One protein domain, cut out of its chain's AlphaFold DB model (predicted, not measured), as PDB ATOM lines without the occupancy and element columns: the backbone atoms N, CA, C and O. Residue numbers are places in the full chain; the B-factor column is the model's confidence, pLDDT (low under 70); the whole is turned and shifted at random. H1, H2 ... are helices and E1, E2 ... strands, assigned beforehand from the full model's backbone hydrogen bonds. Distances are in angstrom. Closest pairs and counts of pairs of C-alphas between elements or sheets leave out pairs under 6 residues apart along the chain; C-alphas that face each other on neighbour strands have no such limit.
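Overview. This is residues 12 to 144 of the 148 residues of the protein "DUF1028 domain-containing protein" of Candidatus Bathyarchaeota archaeon (UniProt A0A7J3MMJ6). Two four-stranded sheets pack face to face as a sandwich with nearly aligned strands; the hairpin of H1 and H2 covers the outer face of one sheet, and the small helix H3 packs on the outer face of the other, after a long link. The printed part has 133 residues, with three named helices and eight named strands in the order E1 E2 E3 E4 H1 H2 E5 E6 E7 E8 H3. The sheets, E2 E1 E8 E7 and E3 E4 E5 E6, are antiparallel throughout; the class is mixed, helices and strands. The whole is compact and rounded, with a radius of gyration of the C-alphas of 13.7 A and spans of 39 by 36 by 26 A.

Arrangement. Begin with E1, residues 12 to 17, and E2, residues 24 to 29, a hairpin with N 14 and O 27 2.9 A apart. On its other side E1 has E8, residues 121 to 126, with N 15 and O 122 2.9 A apart; E8 and E7, residues 114 to 118, form a hairpin, with N 116 and O 123 2.9 A apart. The second sheet holds E3, residues 40 to 43, E4, residues 47 to 53, E5, residues 90 to 96, and E6, residues 101 to 105; look for N 41 and O 49 at 2.8 A, N 50 and O 93 at 2.8 A, and N 94 and O 102 at 2.8 A. The sheets make a sandwich, two sheets face to face, with strands at 10 degrees; the closest C-alphas of E1 and E4 are those of Ile 15 and Val 48, 6.4 A apart. H1, residues 58 to 68, and H2, residues 73 to 83, are on the same face of the second sheet, making two layers, helices over a sheet. They touch, closest at the C-alphas of Leu 66 and Ala 76, 5.7 A, at a steep tilt of 42 degrees, opposite ways. Their heights over the sheet are 8.3 A and 9.3 A. H3, residues 138 to 144, is on the first sheet, over E8, at a height of 9.2 A. Every O i to N i+4 pair is within hydrogen-bond range in H1 and H3; in H2, 6 of 7 are.

Along the chain. Find C-alpha 12 at (182.202, 197.902, 192.099), where E1 begins. E4 and E5 are 20.9 A and 20.1 A long, H1 15.4 A and H2 16.1 A. H3, 10.0 A long, ends at C-alpha 144 at (184.760, 183.464, 189.453).

Size, cuts and confidence. The C-alphas of Arg 69 and Asn 132 are the two farthest apart, 40.1 A. The printed part has no cut; the link E8 to H3, 11 residues, is long. Mean pLDDT of the printed part is 88.3, and residues 129 to 144 are under 70.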
ATOM      1  N   TYR A  12     181.969 199.289 191.699       89.69
ATOM      2  CA  TYR A  12     182.202 197.902 192.099       89.69
ATOM      3  C   TYR A  12     183.591 197.776 192.698       89.69
ATOM      4  O   TYR A  12     184.544 198.351 192.173       89.69
ATOM      5  N   SER A  13     183.722 196.980 193.746       92.44
ATOM      6  CA  SER A  13     185.024 196.618 194.287       92.44
ATOM      7  C   SER A  13     185.044 195.187 194.793       92.44
ATOM      8  O   SER A  13     184.009 194.558 195.036       92.44
ATOM      9  N   ILE A  14     186.260 194.668 194.877       94.31
ATOM     10  CA  ILE A  14     186.587 193.360 195.414       94.31
ATOM     11  C   ILE A  14     187.827 193.492 196.283       94.31
ATOM     12  O   ILE A  14     188.784 194.174 195.910       94.31
ATOM     13  N   ILE A  15     187.810 192.793 197.410       96.69
ATOM     14  CA  ILE A  15     188.984 192.522 198.229       96.69
ATOM     15  C   ILE A  15     189.076 191.021 198.482       96.69
ATOM     16  O   ILE A  15     188.051 190.357 198.652       96.69
ATOM     17  N   VAL A  16     190.292 190.487 198.472       96.00
ATOM     18  CA  VAL A  16     190.558 189.051 198.590       96.00
ATOM     19  C   VAL A  16     191.855 188.797 199.350       96.00
ATOM     20  O   VAL A  16     192.825 189.541 199.204       96.00
ATOM     21  N   VAL A  17     191.858 187.725 200.133       96.00
ATOM     22  CA  VAL A  17     193.011 187.109 200.784       96.00
ATOM     23  C   VAL A  17     192.944 185.607 200.519       96.00
ATOM     24  O   VAL A  17     192.012 184.925 200.944       96.00
ATOM     25  N   CYS A  18     193.947 185.074 199.830       93.69
ATOM     26  CA  CYS A  18     194.094 183.639 199.642       93.69
ATOM     27  C   CYS A  18     194.769 183.025 200.873       93.69
ATOM     28  O   CYS A  18     195.978 183.148 201.053       93.69
ATOM     29  N   LYS A  19     194.015 182.294 201.701       88.50
ATOM     30  CA  LYS A  19     194.534 181.649 202.927       88.50
ATOM     31  C   LYS A  19     195.647 180.623 202.668       88.50
ATOM     32  O   LYS A  19     196.422 180.316 203.567       88.50
ATOM     33  N   LYS A  20     195.716 180.069 201.449       90.25
ATOM     34  CA  LYS A  20     196.724 179.069 201.058       90.25
ATOM     35  C   LYS A  20     198.072 179.703 200.717       90.25
ATOM     36  O   LYS A  20     199.103 179.150 201.086       90.25
ATOM     37  N   THR A  21     198.065 180.819 199.987       92.25
ATOM     38  CA  THR A  21     199.288 181.477 199.491       92.25
ATOM     39  C   THR A  21     199.689 182.691 200.326       92.25
ATOM     40  O   THR A  21     200.841 183.110 200.276       92.25
ATOM     41  N   GLY A  22     198.761 183.258 201.099       88.94
ATOM     42  CA  GLY A  22     198.926 184.542 201.782       88.94
ATOM     43  C   GLY A  22     198.838 185.748 200.840       88.94
ATOM     44  O   GLY A  22     199.065 186.878 201.273       88.94
ATOM     45  N   GLU A  23     198.529 185.537 199.557       94.56
ATOM     46  CA  GLU A  23     198.362 186.623 198.592       94.56
ATOM     47  C   GLU A  23     197.099 187.420 198.900       94.56
ATOM     48  O   GLU A  23     196.053 186.866 199.242       94.56
ATOM     49  N   MET A  24     197.197 188.737 198.747       95.75
ATOM     50  CA  MET A  24     196.098 189.650 199.012       95.75
ATOM     51  C   MET A  24     195.941 190.633 197.864       95.75
ATOM     52  O   MET A  24     196.924 191.053 197.252       95.75
ATOM     53  N   GLY A  25     194.704 191.025 197.589       94.81
ATOM     54  CA  GLY A  25     194.394 191.911 196.480       94.81
ATOM     55  C   GLY A  25     193.167 192.765 196.736       94.81
ATOM     56  O   GLY A  25     192.258 192.390 197.475       94.81
ATOM     57  N   ALA A  26     193.149 193.916 196.078       95.31
ATOM     58  CA  ALA A  26     191.996 194.789 195.991       95.31
ATOM     59  C   ALA A  26     191.874 195.299 194.554       95.31
ATOM     60  O   ALA A  26     192.873 195.660 193.931       95.31
ATOM     61  N   ALA A  27     190.656 195.352 194.026       92.56
ATOM     62  CA  ALA A  27     190.374 195.983 192.744       92.56
ATOM     63  C   ALA A  27     189.083 196.791 192.832       92.56
ATOM     64  O   ALA A  27     188.151 196.441 193.555       92.56
ATOM     65  N   VAL A  28     189.030 197.889 192.082       92.25
ATOM     66  CA  VAL A  28     187.882 198.789 192.053       92.25
ATOM     67  C   VAL A  28     187.637 199.281 190.634       92.25
ATOM     68  O   VAL A  28     188.562 199.637 189.906       92.25
ATOM     69  N   GLN A  29     186.366 199.333 190.257       88.38
ATOM     70  CA  GLN A  29     185.879 200.077 189.111       88.38
ATOM     71  C   GLN A  29     185.018 201.223 189.635       88.38
ATOM     72  O   GLN A  29     184.047 201.017 190.364       88.38
ATOM     73  N   TYR A  30     185.394 202.442 189.267       81.62
ATOM     74  CA  TYR A  30     184.662 203.646 189.624       81.62
ATOM     75  C   TYR A  30     184.766 204.663 188.502       81.62
ATOM     76  O   TYR A  30     185.718 204.671 187.724       81.62
ATOM     77  N   HIS A  31     183.755 205.514 188.407       76.94
ATOM     78  CA  HIS A  31     183.663 206.509 187.347       76.94
ATOM     79  C   HIS A  31     184.392 207.814 187.647       76.94
ATOM     80  O   HIS A  31     184.573 208.633 186.748       76.94
ATOM     81  N   TRP A  32     184.746 208.034 188.910       71.44
ATOM     82  CA  TRP A  32     185.387 209.253 189.368       71.44
ATOM     83  C   TRP A  32     186.909 209.080 189.377       71.44
ATOM     84  O   TRP A  32     187.423 207.979 189.596       71.44
ATOM     85  N   PHE A  33     187.631 210.167 189.117       73.62
ATOM     86  CA  PHE A  33     189.087 210.147 188.981       73.62
ATOM     87  C   PHE A  33     189.787 209.757 190.290       73.62
ATOM     88  O   PHE A  33     189.299 210.039 191.380       73.62
ATOM     89  N   SER A  34     190.969 209.143 190.175       80.44
ATOM     90  CA  SER A  34     191.842 208.808 191.313       80.44
ATOM     91  C   SER A  34     191.207 207.894 192.371       80.44
ATOM     92  O   SER A  34     191.520 207.976 193.555       80.44
ATOM     93  N   VAL A  35     190.347 206.961 191.955       82.88
ATOM     94  CA  VAL A  35     189.710 205.999 192.871       82.88
ATOM     95  C   VAL A  35     190.716 205.195 193.708       82.88
ATOM     96  O   VAL A  35     190.437 204.862 194.858       82.88
ATOM     97  N   GLY A  36     191.908 204.929 193.161       82.81
ATOM     98  CA  GLY A  36     192.955 204.154 193.826       82.81
ATOM     99  C   GLY A  36     193.491 204.784 195.115       82.81
ATOM    100  O   GLY A  36     194.010 204.059 195.950       82.81
ATOM    101  N   SER A  37     193.343 206.098 195.308       84.44
ATOM    102  CA  SER A  37     193.769 206.781 196.540       84.44
ATOM    103  C   SER A  37     192.683 206.846 197.616       84.44
ATOM    104  O   SER A  37     192.923 207.382 198.694       84.44
ATOM    105  N   VAL A  38     191.471 206.384 197.301       87.31
ATOM    106  CA  VAL A  38     190.299 206.488 198.178       87.31
ATOM    107  C   VAL A  38     189.821 205.106 198.582       87.31
ATOM    108  O   VAL A  38     189.631 204.861 199.768       87.31
ATOM    109  N   VAL A  39     189.636 204.221 197.598       93.06
ATOM    110  CA  VAL A  39     188.895 202.974 197.789       93.06
ATOM    111  C   VAL A  39     189.784 201.837 198.286       93.06
ATOM    112  O   VAL A  39     189.542 201.389 199.405       93.06
ATOM    113  N   PRO A  40     190.773 201.332 197.521       95.62
ATOM    114  CA  PRO A  40     191.548 200.179 197.947       95.62
ATOM    115  C   PRO A  40     192.651 200.573 198.933       95.62
ATOM    116  O   PRO A  40     193.428 201.495 198.693       95.62
ATOM    117  N   TRP A  41     192.769 199.793 199.999       97.19
ATOM    118  CA  TRP A  41     193.846 199.863 200.978       97.19
ATOM    119  C   TRP A  41     194.404 198.463 201.185       97.19
ATOM    120  O   TRP A  41     193.647 197.498 201.275       97.19
ATOM    121  N   ALA A  42     195.724 198.339 201.259       96.94
ATOM    122  CA  ALA A  42     196.386 197.064 201.488       96.94
ATOM    123  C   ALA A  42     197.698 197.282 202.239       96.94
ATOM    124  O   ALA A  42     198.478 198.166 201.883       96.94
ATOM    125  N   GLU A  43     197.958 196.452 203.244       97.44
ATOM    126  CA  GLU A  43     199.261 196.367 203.900       97.44
ATOM    127  C   GLU A  43     199.695 194.892 203.960       97.44
ATOM    128  O   GLU A  43     198.978 194.074 204.549       97.44
ATOM    129  N   PRO A  44     200.842 194.524 203.350       96.25
ATOM    130  CA  PRO A  44     201.353 193.156 203.371       96.25
ATOM    131  C   PRO A  44     201.488 192.608 204.793       96.25
ATOM    132  O   PRO A  44     202.017 193.280 205.676       96.25
ATOM    133  N   GLY A  45     201.021 191.379 205.013       95.94
ATOM    134  CA  GLY A  45     201.052 190.750 206.336       95.94
ATOM    135  C   GLY A  45     200.025 191.296 207.336       95.94
ATOM    136  O   GLY A  45     200.022 190.846 208.478       95.94
ATOM    137  N   VAL A  46     199.159 192.235 206.935       97.88
ATOM    138  CA  VAL A  46     198.125 192.822 207.802       97.88
ATOM    139  C   VAL A  46     196.725 192.583 207.244       97.88
ATOM    140  O   VAL A  46     195.895 191.982 207.922       97.88
ATOM    141  N   GLY A  47     196.447 193.046 206.025       97.81
ATOM    142  CA  GLY A  47     195.116 192.917 205.442       97.81
ATOM    143  C   GLY A  47     194.842 193.851 204.270       97.81
ATOM    144  O   GLY A  47     195.703 194.621 203.833       97.81
ATOM    145  N   VAL A  48     193.607 193.780 203.780       98.19
ATOM    146  CA  VAL A  48     193.068 194.567 202.666       98.19
ATOM    147  C   VAL A  48     191.707 195.151 203.028       98.19
ATOM    148  O   VAL A  48     190.949 194.561 203.797       98.19
ATOM    149  N   LEU A  49     191.383 196.320 202.486       97.56
ATOM    150  CA  LEU A  49     190.152 197.044 202.788       97.56
ATOM    151  C   LEU A  49     189.682 197.832 201.560       97.56
ATOM    152  O   LEU A  49     190.496 198.322 200.780       97.56
ATOM    153  N   ALA A  50     188.367 197.960 201.394       96.56
ATOM    154  CA  ALA A  50     187.742 198.850 200.420       96.56
ATOM    155  C   ALA A  50     186.761 199.807 201.114       96.56
ATOM    156  O   ALA A  50     185.855 199.347 201.810       96.56
ATOM    157  N   THR A  51     186.918 201.123 200.929       94.62
ATOM    158  CA  THR A  51     185.910 202.136 201.312       94.62
ATOM    159  C   THR A  51     185.229 202.688 200.062       94.62
ATOM    160  O   THR A  51     185.889 202.997 199.082       94.62
ATOM    161  N   GLN A  52     183.907 202.821 200.038       92.25
ATOM    162  CA  GLN A  52     183.189 203.407 198.898       92.25
ATOM    163  C   GLN A  52     181.857 204.044 199.315       92.25
ATOM    164  O   GLN A  52     181.518 204.066 200.496       92.25
ATOM    165  N   SER A  53     181.094 204.563 198.340       89.44
ATOM    166  CA  SER A  53     179.951 205.473 198.558       89.44
ATOM    167  C   SER A  53     180.436 206.827 199.103       89.44
ATOM    168  O   SER A  53     181.395 207.378 198.560       89.44
ATOM    169  N   ILE A  54     179.813 207.381 200.146       86.12
ATOM    170  CA  ILE A  54     180.361 208.517 200.894       86.12
ATOM    171  C   ILE A  54     181.482 207.973 201.786       86.12
ATOM    172  O   ILE A  54     181.252 207.558 202.918       86.12
ATOM    173  N   ALA A  55     182.676 207.860 201.205       82.75
ATOM    174  CA  ALA A  55     183.819 207.214 201.834       82.75
ATOM    175  C   ALA A  55     184.499 208.132 202.861       82.75
ATOM    176  O   ALA A  55     184.968 209.217 202.516       82.75
ATOM    177  N   GLU A  56     184.637 207.651 204.097       91.12
ATOM    178  CA  GLU A  56     185.549 208.227 205.085       91.12
ATOM    179  C   GLU A  56     186.957 207.656 204.853       91.12
ATOM    180  O   GLU A  56     187.260 206.511 205.195       91.12
ATOM    181  N   VAL A  57     187.818 208.446 204.208       89.00
ATOM    182  CA  VAL A  57     189.151 208.029 203.729       89.00
ATOM    183  C   VAL A  57     190.031 207.512 204.872       89.00
ATOM    184  O   VAL A  57     190.813 206.579 204.678       89.00
ATOM    185  N   SER A  58     189.888 208.066 206.079       93.62
ATOM    186  CA  SER A  58     190.705 207.671 207.232       93.62
ATOM    187  C   SER A  58     190.506 206.212 207.664       93.62
ATOM    188  O   SER A  58     191.417 205.633 208.265       93.62
ATOM    189  N   TYR A  59     189.381 205.576 207.309       95.88
ATOM    190  CA  TYR A  59     189.116 204.170 207.633       95.88
ATOM    191  C   TYR A  59     190.179 203.229 207.076       95.88
ATOM    192  O   TYR A  59     190.480 202.225 207.714       95.88
ATOM    193  N   GLY A  60     190.757 203.545 205.917       95.38
ATOM    194  CA  GLY A  60     191.787 202.715 205.309       95.38
ATOM    195  C   GLY A  60     193.020 202.587 206.192       95.38
ATOM    196  O   GLY A  60     193.358 201.498 206.657       95.38
ATOM    197  N   LEU A  61     193.653 203.721 206.495       95.81
ATOM    198  CA  LEU A  61     194.861 203.748 207.317       95.81
ATOM    199  C   LEU A  61     194.591 203.294 208.760       95.81
ATOM    200  O   LEU A  61     195.368 202.519 209.323       95.81
ATOM    201  N   ILE A  62     193.497 203.762 209.371       97.81
ATOM    202  CA  ILE A  62     193.176 203.430 210.766       97.81
ATOM    203  C   ILE A  62     192.764 201.957 210.879       97.81
ATOM    204  O   ILE A  62     193.204 201.277 211.803       97.81
ATOM    205  N   GLY A  63     191.981 201.439 209.931       98.06
ATOM    206  CA  GLY A  63     191.569 200.036 209.880       98.06
ATOM    207  C   GLY A  63     192.760 199.088 209.778       98.06
ATOM    208  O   GLY A  63     192.888 198.187 210.608       98.06
ATOM    209  N   LEU A  64     193.687 199.343 208.846       98.25
ATOM    210  CA  LEU A  64     194.943 198.588 208.748       98.25
ATOM    211  C   LEU A  64     195.765 198.697 210.039       98.25
ATOM    212  O   LEU A  64     196.240 197.689 210.556       98.25
ATOM    213  N   THR A  65     195.857 199.890 210.634       98.50
ATOM    214  CA  THR A  65     196.566 200.088 211.911       98.50
ATOM    215  C   THR A  65     195.957 199.266 213.050       98.50
ATOM    216  O   THR A  65     196.686 198.729 213.887       98.50
ATOM    217  N   LEU A  66     194.628 199.165 213.116       98.50
ATOM    218  CA  LEU A  66     193.929 198.371 214.125       98.50
ATOM    219  C   LEU A  66     194.168 196.872 213.913       98.50
ATOM    220  O   LEU A  66     194.504 196.184 214.879       98.50
ATOM    221  N   MET A  67     194.070 196.388 212.672       98.44
ATOM    222  CA  MET A  67     194.351 194.985 212.341       98.44
ATOM    223  C   MET A  67     195.811 194.615 212.619       98.44
ATOM    224  O   MET A  67     196.082 193.610 213.268       98.44
ATOM    225  N   LYS A  68     196.757 195.501 212.291       98.44
ATOM    226  CA  LYS A  68     198.182 195.347 212.628       98.44
ATOM    227  C   LYS A  68     198.438 195.221 214.133       98.44
ATOM    228  O   LYS A  68     199.424 194.624 214.551       98.44
ATOM    229  N   ARG A  69     197.559 195.787 214.964       98.19
ATOM    230  CA  ARG A  69     197.598 195.686 216.434       98.19
ATOM    231  C   ARG A  69     196.821 194.478 216.977       98.19
ATOM    232  O   ARG A  69     196.564 194.422 218.179       98.19
ATOM    233  N   GLY A  70     196.445 193.533 216.117       97.56
ATOM    234  CA  GLY A  70     195.785 192.283 216.490       97.56
ATOM    235  C   GLY A  70     194.273 192.395 216.684       97.56
ATOM    236  O   GLY A  70     193.687 191.550 217.357       97.56
ATOM    237  N   LYS A  71     193.624 193.443 216.162       98.62
ATOM    238  CA  LYS A  71     192.156 193.490 216.103       98.62
ATOM    239  C   LYS A  71     191.657 192.674 214.917       98.62
ATOM    240  O   LYS A  71     192.205 192.799 213.829       98.62
ATOM    241  N   THR A  72     190.582 191.915 215.115       98.62
ATOM    242  CA  THR A  72     189.882 191.292 213.981       98.62
ATOM    243  C   THR A  72     189.246 192.376 213.102       98.62
ATOM    244  O   THR A  72     188.992 193.492 213.591       98.62
ATOM    245  N   PRO A  73     188.935 192.082 211.829       98.56
ATOM    246  CA  PRO A  73     188.196 192.991 210.962       98.56
ATOM    247  C   PRO A  73     186.894 193.499 211.596       98.56
ATOM    248  O   PRO A  73     186.618 194.695 211.533       98.56
ATOM    249  N   GLU A  74     186.116 192.661 212.294       98.56
ATOM    250  CA  GLU A  74     184.877 193.118 212.947       98.56
ATOM    251  C   GLU A  74     185.158 194.109 214.074       98.56
ATOM    252  O   GLU A  74     184.436 195.095 214.239       98.56
ATOM    253  N   GLN A  75     186.205 193.864 214.865       98.69
ATOM    254  CA  GLN A  75     186.594 194.760 215.952       98.69
ATOM    255  C   GLN A  75     187.080 196.106 215.413       98.69
ATOM    256  O   GLN A  75     186.698 197.151 215.951       98.69
ATOM    257  N   ALA A  76     187.903 196.086 214.363       98.56
ATOM    258  CA  ALA A  76     188.398 197.287 213.705       98.56
ATOM    259  C   ALA A  76     187.242 198.093 213.094       98.56
ATOM    260  O   ALA A  76     187.099 199.282 213.385       98.56
ATOM    261  N   LEU A  77     186.365 197.433 212.334       98.31
ATOM    262  CA  LEU A  77     185.201 198.059 211.715       98.31
ATOM    263  C   LEU A  77     184.263 198.664 212.760       98.31
ATOM    264  O   LEU A  77     183.885 199.827 212.651       98.31
ATOM    265  N   LYS A  78     183.933 197.920 213.820       98.31
ATOM    266  CA  LYS A  78     183.068 198.415 214.901       98.31
ATOM    267  C   LYS A  78     183.637 199.666 215.572       98.31
ATOM    268  O   LYS A  78     182.877 200.585 215.882       98.31
ATOM    269  N   ALA A  79     184.949 199.710 215.804       98.00
ATOM    270  CA  ALA A  79     185.601 200.873 216.399       98.00
ATOM    271  C   ALA A  79     185.483 202.116 215.501       98.00
ATOM    272  O   ALA A  79     185.115 203.180 215.997       98.00
ATOM    273  N   LEU A  80     185.719 201.965 214.194       97.31
ATOM    274  CA  LEU A  80     185.587 203.048 213.210       97.31
ATOM    275  C   LEU A  80     184.145 203.562 213.117       97.31
ATOM    276  O   LEU A  80     183.902 204.758 213.240       97.31
ATOM    277  N   LEU A  81     183.176 202.650 213.005       96.62
ATOM    278  CA  LEU A  81     181.759 203.007 212.912       96.62
ATOM    279  C   LEU A  81     181.260 203.747 214.161       96.62
ATOM    280  O   LEU A  81     180.386 204.599 214.064       96.62
ATOM    281  N   THR A  82     181.797 203.444 215.346       96.75
ATOM    282  CA  THR A  82     181.345 204.070 216.603       96.75
ATOM    283  C   THR A  82     181.620 205.576 216.638       96.75
ATOM    284  O   THR A  82     180.861 206.322 217.254       96.75
ATOM    285  N   ILE A  83     182.691 206.025 215.984       93.44
ATOM    286  CA  ILE A  83     183.129 207.427 215.998       93.44
ATOM    287  C   ILE A  83     182.674 208.214 214.765       93.44
ATOM    288  O   ILE A  83     182.862 209.428 214.719       93.44
ATOM    289  N   ASP A  84     182.077 207.541 213.782       94.75
ATOM    290  CA  ASP A  84     181.686 208.138 212.512       94.75
ATOM    291  C   ASP A  84     180.188 208.519 212.494       94.75
ATOM    292  O   ASP A  84     179.302 207.646 212.485       94.75
ATOM    293  N   PRO A  85     179.868 209.829 212.472       93.25
ATOM    294  CA  PRO A  85     178.491 210.305 212.400       93.25
ATOM    295  C   PRO A  85     177.846 210.088 211.021       93.25
ATOM    296  O   PRO A  85     176.625 210.171 210.921       93.25
ATOM    297  N   GLN A  86     178.630 209.819 209.972       92.50
ATOM    298  CA  GLN A  86     178.178 209.598 208.593       92.50
ATOM    299  C   GLN A  86     178.273 208.132 208.153       92.50
ATOM    300  O   GLN A  86     178.018 207.828 206.986       92.50
ATOM    301  N   ARG A  87     178.563 207.208 209.077       93.56
ATOM    302  CA  ARG A  87     178.765 205.772 208.801       93.56
ATOM    303  C   ARG A  87     177.681 205.122 207.941       93.56
ATOM    304  O   ARG A  87     177.934 204.192 207.186       93.56
ATOM    305  N   GLU A  88     176.450 205.593 208.071       92.75
ATOM    306  CA  GLU A  88     175.269 205.115 207.352       92.75
ATOM    307  C   GLU A  88     175.247 205.482 205.859       92.75
ATOM    308  O   GLU A  88     174.481 204.917 205.088       92.75
ATOM    309  N   LEU A  89     176.088 206.420 205.428       91.62
ATOM    310  CA  LEU A  89     176.218 206.820 204.026       91.62
ATOM    311  C   LEU A  89     177.330 206.043 203.303       91.62
ATOM    312  O   LEU A  89     177.383 206.030 202.067       91.62
ATOM    313  N   GLY A  90     178.222 205.412 204.070       92.06
ATOM    314  CA  GLY A  90     179.394 204.699 203.584       92.06
ATOM    315  C   GLY A  90     179.150 203.215 203.311       92.06
ATOM    316  O   GLY A  90     178.171 202.603 203.744       92.06
ATOM    317  N   GLN A  91     180.092 202.620 202.587       94.31
ATOM    318  CA  GLN A  91     180.203 201.180 202.404       94.31
ATOM    319  C   GLN A  91     181.660 200.771 202.608       94.31
ATOM    320  O   GLN A  91     182.559 201.380 202.030       94.31
ATOM    321  N   VAL A  92     181.894 199.761 203.443       96.81
ATOM    322  CA  VAL A  92     183.244 199.338 203.832       96.81
ATOM    323  C   VAL A  92     183.325 197.822 203.847       96.81
ATOM    324  O   VAL A  92     182.385 197.160 204.282       96.81
ATOM    325  N   ALA A  93     184.450 197.275 203.412       97.81
ATOM    326  CA  ALA A  93     184.806 195.880 203.626       97.81
ATOM    327  C   ALA A  93     186.274 195.779 204.028       97.81
ATOM    328  O   ALA A  93     187.092 196.517 203.487       97.81
ATOM    329  N   MET A  94     186.609 194.881 204.949       98.31
ATOM    330  CA  MET A  94     187.977 194.616 205.400       98.31
ATOM    331  C   MET A  94     188.212 193.126 205.609       98.31
ATOM    332  O   MET A  94     187.313 192.417 206.063       98.31
ATOM    333  N   ILE A  95     189.425 192.684 205.283       98.44
ATOM    334  CA  ILE A  95     189.897 191.308 205.429       98.44
ATOM    335  C   ILE A  95     191.304 191.338 206.024       98.44
ATOM    336  O   ILE A  95     192.148 192.099 205.548       98.44
ATOM    337  N   ASN A  96     191.562 190.530 207.048       97.75
ATOM    338  CA  ASN A  96     192.912 190.325 207.587       97.75
ATOM    339  C   ASN A  96     193.618 189.138 206.914       97.75
ATOM    340  O   ASN A  96     193.039 188.427 206.096       97.75
ATOM    341  N   VAL A  97     194.883 188.903 207.257       96.12
ATOM    342  CA  VAL A  97     195.671 187.791 206.690       96.12
ATOM    343  C   VAL A  97     195.120 186.404 207.022       96.12
ATOM    344  O   VAL A  97     195.346 185.461 206.268       96.12
ATOM    345  N   GLU A  98     194.358 186.274 208.106       95.94
ATOM    346  CA  GLU A  98     193.637 185.053 208.471       95.94
ATOM    347  C   GLU A  98     192.405 184.802 207.579       95.94
ATOM    348  O   GLU A  98     191.808 183.722 207.620       95.94
ATOM    349  N   GLY A  99     192.032 185.782 206.750       95.81
ATOM    350  CA  GLY A  99     190.877 185.761 205.860       95.81
ATOM    351  C   GLY A  99     189.537 185.856 206.592       95.81
ATOM    352  O   GLY A  99     188.526 185.381 206.070       95.81
ATOM    353  N   GLU A 100     189.524 186.429 207.797       97.81
ATOM    354  CA  GLU A 100     188.308 186.900 208.469       97.81
ATOM    355  C   GLU A 100     187.790 188.134 207.724       97.81
ATOM    356  O   GLU A 100     188.580 188.918 207.201       97.81
ATOM    357  N   VAL A 101     186.471 188.313 207.632       98.06
ATOM    358  CA  VAL A 101     185.869 189.334 206.762       98.06
ATOM    359  C   VAL A 101     184.822 190.129 207.525       98.06
ATOM    360  O   VAL A 101     183.844 189.567 208.008       98.06
ATOM    361  N   ALA A 102     184.960 191.455 207.530       98.25
ATOM    362  CA  ALA A 102     183.951 192.359 208.067       98.25
ATOM    363  C   ALA A 102     183.476 193.353 207.009       98.25
ATOM    364  O   ALA A 102     184.274 193.938 206.277       98.25
ATOM    365  N   VAL A 103     182.162 193.565 206.950       97.56
ATOM    366  CA  VAL A 103     181.506 194.432 205.968       97.56
ATOM    367  C   VAL A 103     180.487 195.344 206.634       97.56
ATOM    368  O   VAL A 103     179.791 194.952 207.568       97.56
ATOM    369  N   HIS A 104     180.370 196.565 206.122       96.25
ATOM    370  CA  HIS A 104     179.335 197.524 206.485       96.25
ATOM    371  C   HIS A 104     178.678 198.062 205.218       96.25
ATOM    372  O   HIS A 104     179.337 198.537 204.292       96.25
ATOM    373  N   THR A 105     177.357 197.958 205.146       93.00
ATOM    374  CA  THR A 105     176.524 198.579 204.111       93.00
ATOM    375  C   THR A 105     175.200 198.915 204.763       93.00
ATOM    376  O   THR A 105     174.419 198.016 205.065       93.00
ATOM    377  N   ASP A 106     174.967 200.196 205.022       87.94
ATOM    378  CA  ASP A 106     173.747 200.635 205.692       87.94
ATOM    379  C   ASP A 106     172.598 200.863 204.698       87.94
ATOM    380  O   ASP A 106     172.799 201.112 203.509       87.94
ATOM    381  N   SER A 107     171.378 200.829 205.221       78.44
ATOM    382  CA  SER A 107     170.138 201.198 204.538       78.44
ATOM    383  C   SER A 107     170.131 202.608 203.935       78.44
ATOM    384  O   SER A 107     169.441 202.831 202.941       78.44
ATOM    385  N   LYS A 108     170.887 203.554 204.513       85.56
ATOM    386  CA  LYS A 108     171.022 204.929 203.996       85.56
ATOM    387  C   LYS A 108     172.156 205.091 202.980       85.56
ATOM    388  O   LYS A 108     172.356 206.194 202.466       85.56
ATOM    389  N   CYS A 109     172.880 204.013 202.673       84.50
ATOM    390  CA  CYS A 109     173.883 204.018 201.622       84.50
ATOM    391  C   CYS A 109     173.217 204.334 200.276       84.50
ATOM    392  O   CYS A 109     172.005 204.182 200.088       84.50
ATOM    393  N   ILE A 110     174.016 204.811 199.325       85.75
ATOM    394  CA  ILE A 110     173.506 205.204 198.019       85.75
ATOM    395  C   ILE A 110     172.745 204.047 197.348       85.75
ATOM    396  O   ILE A 110     173.016 202.867 197.565       85.75
ATOM    397  N   ARG A 111     171.751 204.394 196.529       84.25
ATOM    398  CA  ARG A 111     170.782 203.455 195.956       84.25
ATOM    399  C   ARG A 111     171.424 202.206 195.342       84.25
ATOM    400  O   ARG A 111     172.449 202.287 194.664       84.25
ATOM    401  N   ALA A 112     170.740 201.074 195.512       83.31
ATOM    402  CA  ALA A 112     171.172 199.762 195.032       83.31
ATOM    403  C   ALA A 112     172.565 199.355 195.558       83.31
ATOM    404  O   ALA A 112     173.348 198.743 194.832       83.31
ATOM    405  N   ALA A 113     172.873 199.716 196.807       87.81
ATOM    406  CA  ALA A 113     174.052 199.242 197.513       87.81
ATOM    407  C   ALA A 113     173.862 197.811 198.028       87.81
ATOM    408  O   ALA A 113     172.804 197.445 198.541       87.81
ATOM    409  N   GLY A 114     174.911 197.006 197.911       88.25
ATOM    410  CA  GLY A 114     174.953 195.652 198.441       88.25
ATOM    411  C   GLY A 114     176.374 195.118 198.508       88.25
ATOM    412  O   GLY A 114     177.305 195.701 197.945       88.25
ATOM    413  N   HIS A 115     176.527 194.000 199.204       91.62
ATOM    414  CA  HIS A 115     177.778 193.265 199.292       91.62
ATOM    415  C   HIS A 115     177.516 191.761 199.317       91.62
ATOM    416  O   HIS A 115     176.398 191.302 199.558       91.62
ATOM    417  N   TYR A 116     178.574 190.999 199.087       90.75
ATOM    418  CA  TYR A 116     178.625 189.567 199.318       90.75
ATOM    419  C   TYR A 116     179.948 189.237 200.006       90.75
ATOM    420  O   TYR A 116     180.979 189.857 199.726       90.75
ATOM    421  N   VAL A 117     179.896 188.287 200.930       92.69
ATOM    422  CA  VAL A 117     181.042 187.799 201.698       92.69
ATOM    423  C   VAL A 117     181.185 186.315 201.406       92.69
ATOM    424  O   VAL A 117     180.211 185.574 201.530       92.69
ATOM    425  N   GLY A 118     182.384 185.912 200.998       90.81
ATOM    426  CA  GLY A 118     182.773 184.516 200.837       90.81
ATOM    427  C   GLY A 118     184.000 184.194 201.683       90.81
ATOM    428  O   GLY A 118     184.431 185.003 202.508       90.81
ATOM    429  N   ASP A 119     184.567 183.006 201.490       91.19
ATOM    430  CA  ASP A 119     185.744 182.579 202.245       91.19
ATOM    431  C   ASP A 119     186.992 183.360 201.805       91.19
ATOM    432  O   ASP A 119     187.518 183.155 200.714       91.19
ATOM    433  N   GLY A 120     187.451 184.298 202.641       93.88
ATOM    434  CA  GLY A 120     188.621 185.126 202.347       93.88
ATOM    435  C   GLY A 120     188.393 186.196 201.276       93.88
ATOM    436  O   GLY A 120     189.360 186.753 200.768       93.88
ATOM    437  N   PHE A 121     187.149 186.531 200.924       95.06
ATOM    438  CA  PHE A 121     186.880 187.648 200.014       95.06
ATOM    439  C   PHE A 121     185.573 188.375 200.318       95.06
ATOM    440  O   PHE A 121     184.633 187.842 200.913       95.06
ATOM    441  N   SER A 122     185.485 189.612 199.835       94.88
ATOM    442  CA  SER A 122     184.232 190.345 199.775       94.88
ATOM    443  C   SER A 122     184.146 191.171 198.506       94.88
ATOM    444  O   SER A 122     185.135 191.728 198.030       94.88
ATOM    445  N   VAL A 123     182.929 191.269 197.983       93.44
ATOM    446  CA  VAL A 123     182.596 192.065 196.806       93.44
ATOM    447  C   VAL A 123     181.497 193.050 197.167       93.44
ATOM    448  O   VAL A 123     180.549 192.696 197.871       93.44
ATOM    449  N   GLN A 124     181.613 194.290 196.703       91.50
ATOM    450  CA  GLN A 124     180.658 195.354 197.006       91.50
ATOM    451  C   GLN A 124     180.258 196.094 195.735       91.50
ATOM    452  O   GLN A 124     181.057 196.267 194.814       91.50
ATOM    453  N   ALA A 125     179.017 196.566 195.693       89.75
ATOM    454  CA  ALA A 125     178.526 197.384 194.597       89.75
ATOM    455  C   ALA A 125     177.525 198.428 195.082       89.75
ATOM    456  O   ALA A 125     176.803 198.195 196.052       89.75
ATOM    457  N   ASN A 126     177.453 199.554 194.376       88.19
ATOM    458  CA  ASN A 126     176.412 200.564 194.541       88.19
ATOM    459  C   ASN A 126     176.101 201.271 193.212       88.19
ATOM    460  O   ASN A 126     176.853 201.142 192.241       88.19
ATOM    461  N   LEU A 127     174.966 201.983 193.149       86.25
ATOM    462  CA  LEU A 127     174.465 202.618 191.925       86.25
ATOM    463  C   LEU A 127     174.364 201.633 190.747       86.25
ATOM    464  O   LEU A 127     174.715 201.956 189.615       86.25
ATOM    465  N   VAL A 128     173.902 200.405 190.983       76.25
ATOM    466  CA  VAL A 128     173.710 199.409 189.916       76.25
ATOM    467  C   VAL A 128     172.313 199.518 189.296       76.25
ATOM    468  O   VAL A 128     171.348 199.893 189.959       76.25
ATOM    469  N   ARG A 129     172.189 199.212 187.995       63.81
ATOM    470  CA  ARG A 129     170.988 199.487 187.171       63.81
ATOM    471  C   ARG A 129     169.708 198.764 187.622       63.81
ATOM    472  O   ARG A 129     168.630 199.123 187.161       63.81
ATOM    473  N   SER A 130     169.794 197.765 188.494       56.91
ATOM    474  CA  SER A 130     168.624 197.024 188.956       56.91
ATOM    475  C   SER A 130     168.564 196.951 190.475       56.91
ATOM    476  O   SER A 130     169.338 196.235 191.110       56.91
ATOM    477  N   GLU A 131     167.547 197.608 191.025       50.59
ATOM    478  CA  GLU A 131     167.162 197.575 192.440       50.59
ATOM    479  C   GLU A 131     166.710 196.176 192.903       50.59
ATOM    480  O   GLU A 131     166.728 195.882 194.092       50.59
ATOM    481  N   ASN A 132     166.369 195.273 191.975       44.72
ATOM    482  CA  ASN A 132     165.643 194.041 192.294       44.72
ATOM    483  C   ASN A 132     166.468 192.836 192.779       44.72
ATOM    484  O   ASN A 132     165.935 191.729 192.837       44.72
ATOM    485  N   SER A 133     167.748 192.989 193.132       44.34
ATOM    486  CA  SER A 133     168.497 191.862 193.712       44.34
ATOM    487  C   SER A 133     169.873 192.260 194.233       44.34
ATOM    488  O   SER A 133     170.855 192.138 193.509       44.34
ATOM    489  N   GLY A 134     169.972 192.649 195.506       47.72
ATOM    490  CA  GLY A 134     171.251 192.924 196.182       47.72
ATOM    491  C   GLY A 134     172.279 191.776 196.136       47.72
ATOM    492  O   GLY A 134     173.443 191.999 196.432       47.72
ATOM    493  N   SER A 135     171.890 190.570 195.702       53.00
ATOM    494  CA  SER A 135     172.753 189.383 195.625       53.00
ATOM    495  C   SER A 135     172.902 188.750 194.228       53.00
ATOM    496  O   SER A 135     173.832 187.977 194.009       53.00
ATOM    497  N   ARG A 136     172.037 189.046 193.240       57.66
ATOM    498  CA  ARG A 136     172.041 188.315 191.945       57.66
ATOM    499  C   ARG A 136     173.194 188.717 191.025       57.66
ATOM    500  O   ARG A 136     173.692 187.864 190.301       57.66
ATOM    501  N   TRP A 137     173.627 189.977 191.060       60.84
ATOM    502  CA  TRP A 137     174.741 190.485 190.237       60.84
ATOM    503  C   TRP A 137     176.111 190.144 190.815       60.84
ATOM    504  O   TRP A 137     177.092 190.144 190.082       60.84
ATOM    505  N   LEU A 138     176.180 189.850 192.116       62.34
ATOM    506  CA  LEU A 138     177.416 189.423 192.771       62.34
ATOM    507  C   LEU A 138     177.681 187.927 192.552       62.34
ATOM    508  O   LEU A 138     178.819 187.497 192.671       62.34
ATOM    509  N   LYS A 139     176.667 187.140 192.146       62.88
ATOM    510  CA  LYS A 139     176.810 185.702 191.853       62.88
ATOM    511  C   LYS A 139     177.869 185.378 190.786       62.88
ATOM    512  O   LYS A 139     178.636 184.454 191.031       62.88
ATOM    513  N   PRO A 140     177.950 186.080 189.639       61.06
ATOM    514  CA  PRO A 140     179.030 185.856 188.680       61.06
ATOM    515  C   PRO A 140     180.420 186.182 189.243       61.06
ATOM    516  O   PRO A 140     181.347 185.414 189.012       61.06
ATOM    517  N   LEU A 141     180.563 187.270 190.019       58.78
ATOM    518  CA  LEU A 141     181.834 187.596 190.684       58.78
ATOM    519  C   LEU A 141     182.209 186.518 191.712       58.78
ATOM    520  O   LEU A 141     183.356 186.107 191.780       58.78
ATOM    521  N   ASN A 142     181.222 186.013 192.453       60.72
ATOM    522  CA  ASN A 142     181.373 184.917 193.405       60.72
ATOM    523  C   ASN A 142     181.815 183.606 192.729       60.72
ATOM    524  O   ASN A 142     182.773 182.986 193.168       60.72
ATOM    525  N   GLN A 143     181.161 183.197 191.637       59.97
ATOM    526  CA  GLN A 143     181.542 181.987 190.892       59.97
ATOM    527  C   GLN A 143     182.961 182.065 190.329       59.97
ATOM    528  O   GLN A 143     183.645 181.049 190.268       59.97
ATOM    529  N   ALA A 144     183.400 183.259 189.923       55.19
ATOM    530  CA  ALA A 144     184.760 183.464 189.453       55.19
ATOM    531  C   ALA A 144     185.802 183.312 190.571       55.19
ATOM    532  O   ALA A 144     186.928 182.969 190.253       55.19
TER     533      ALA A 144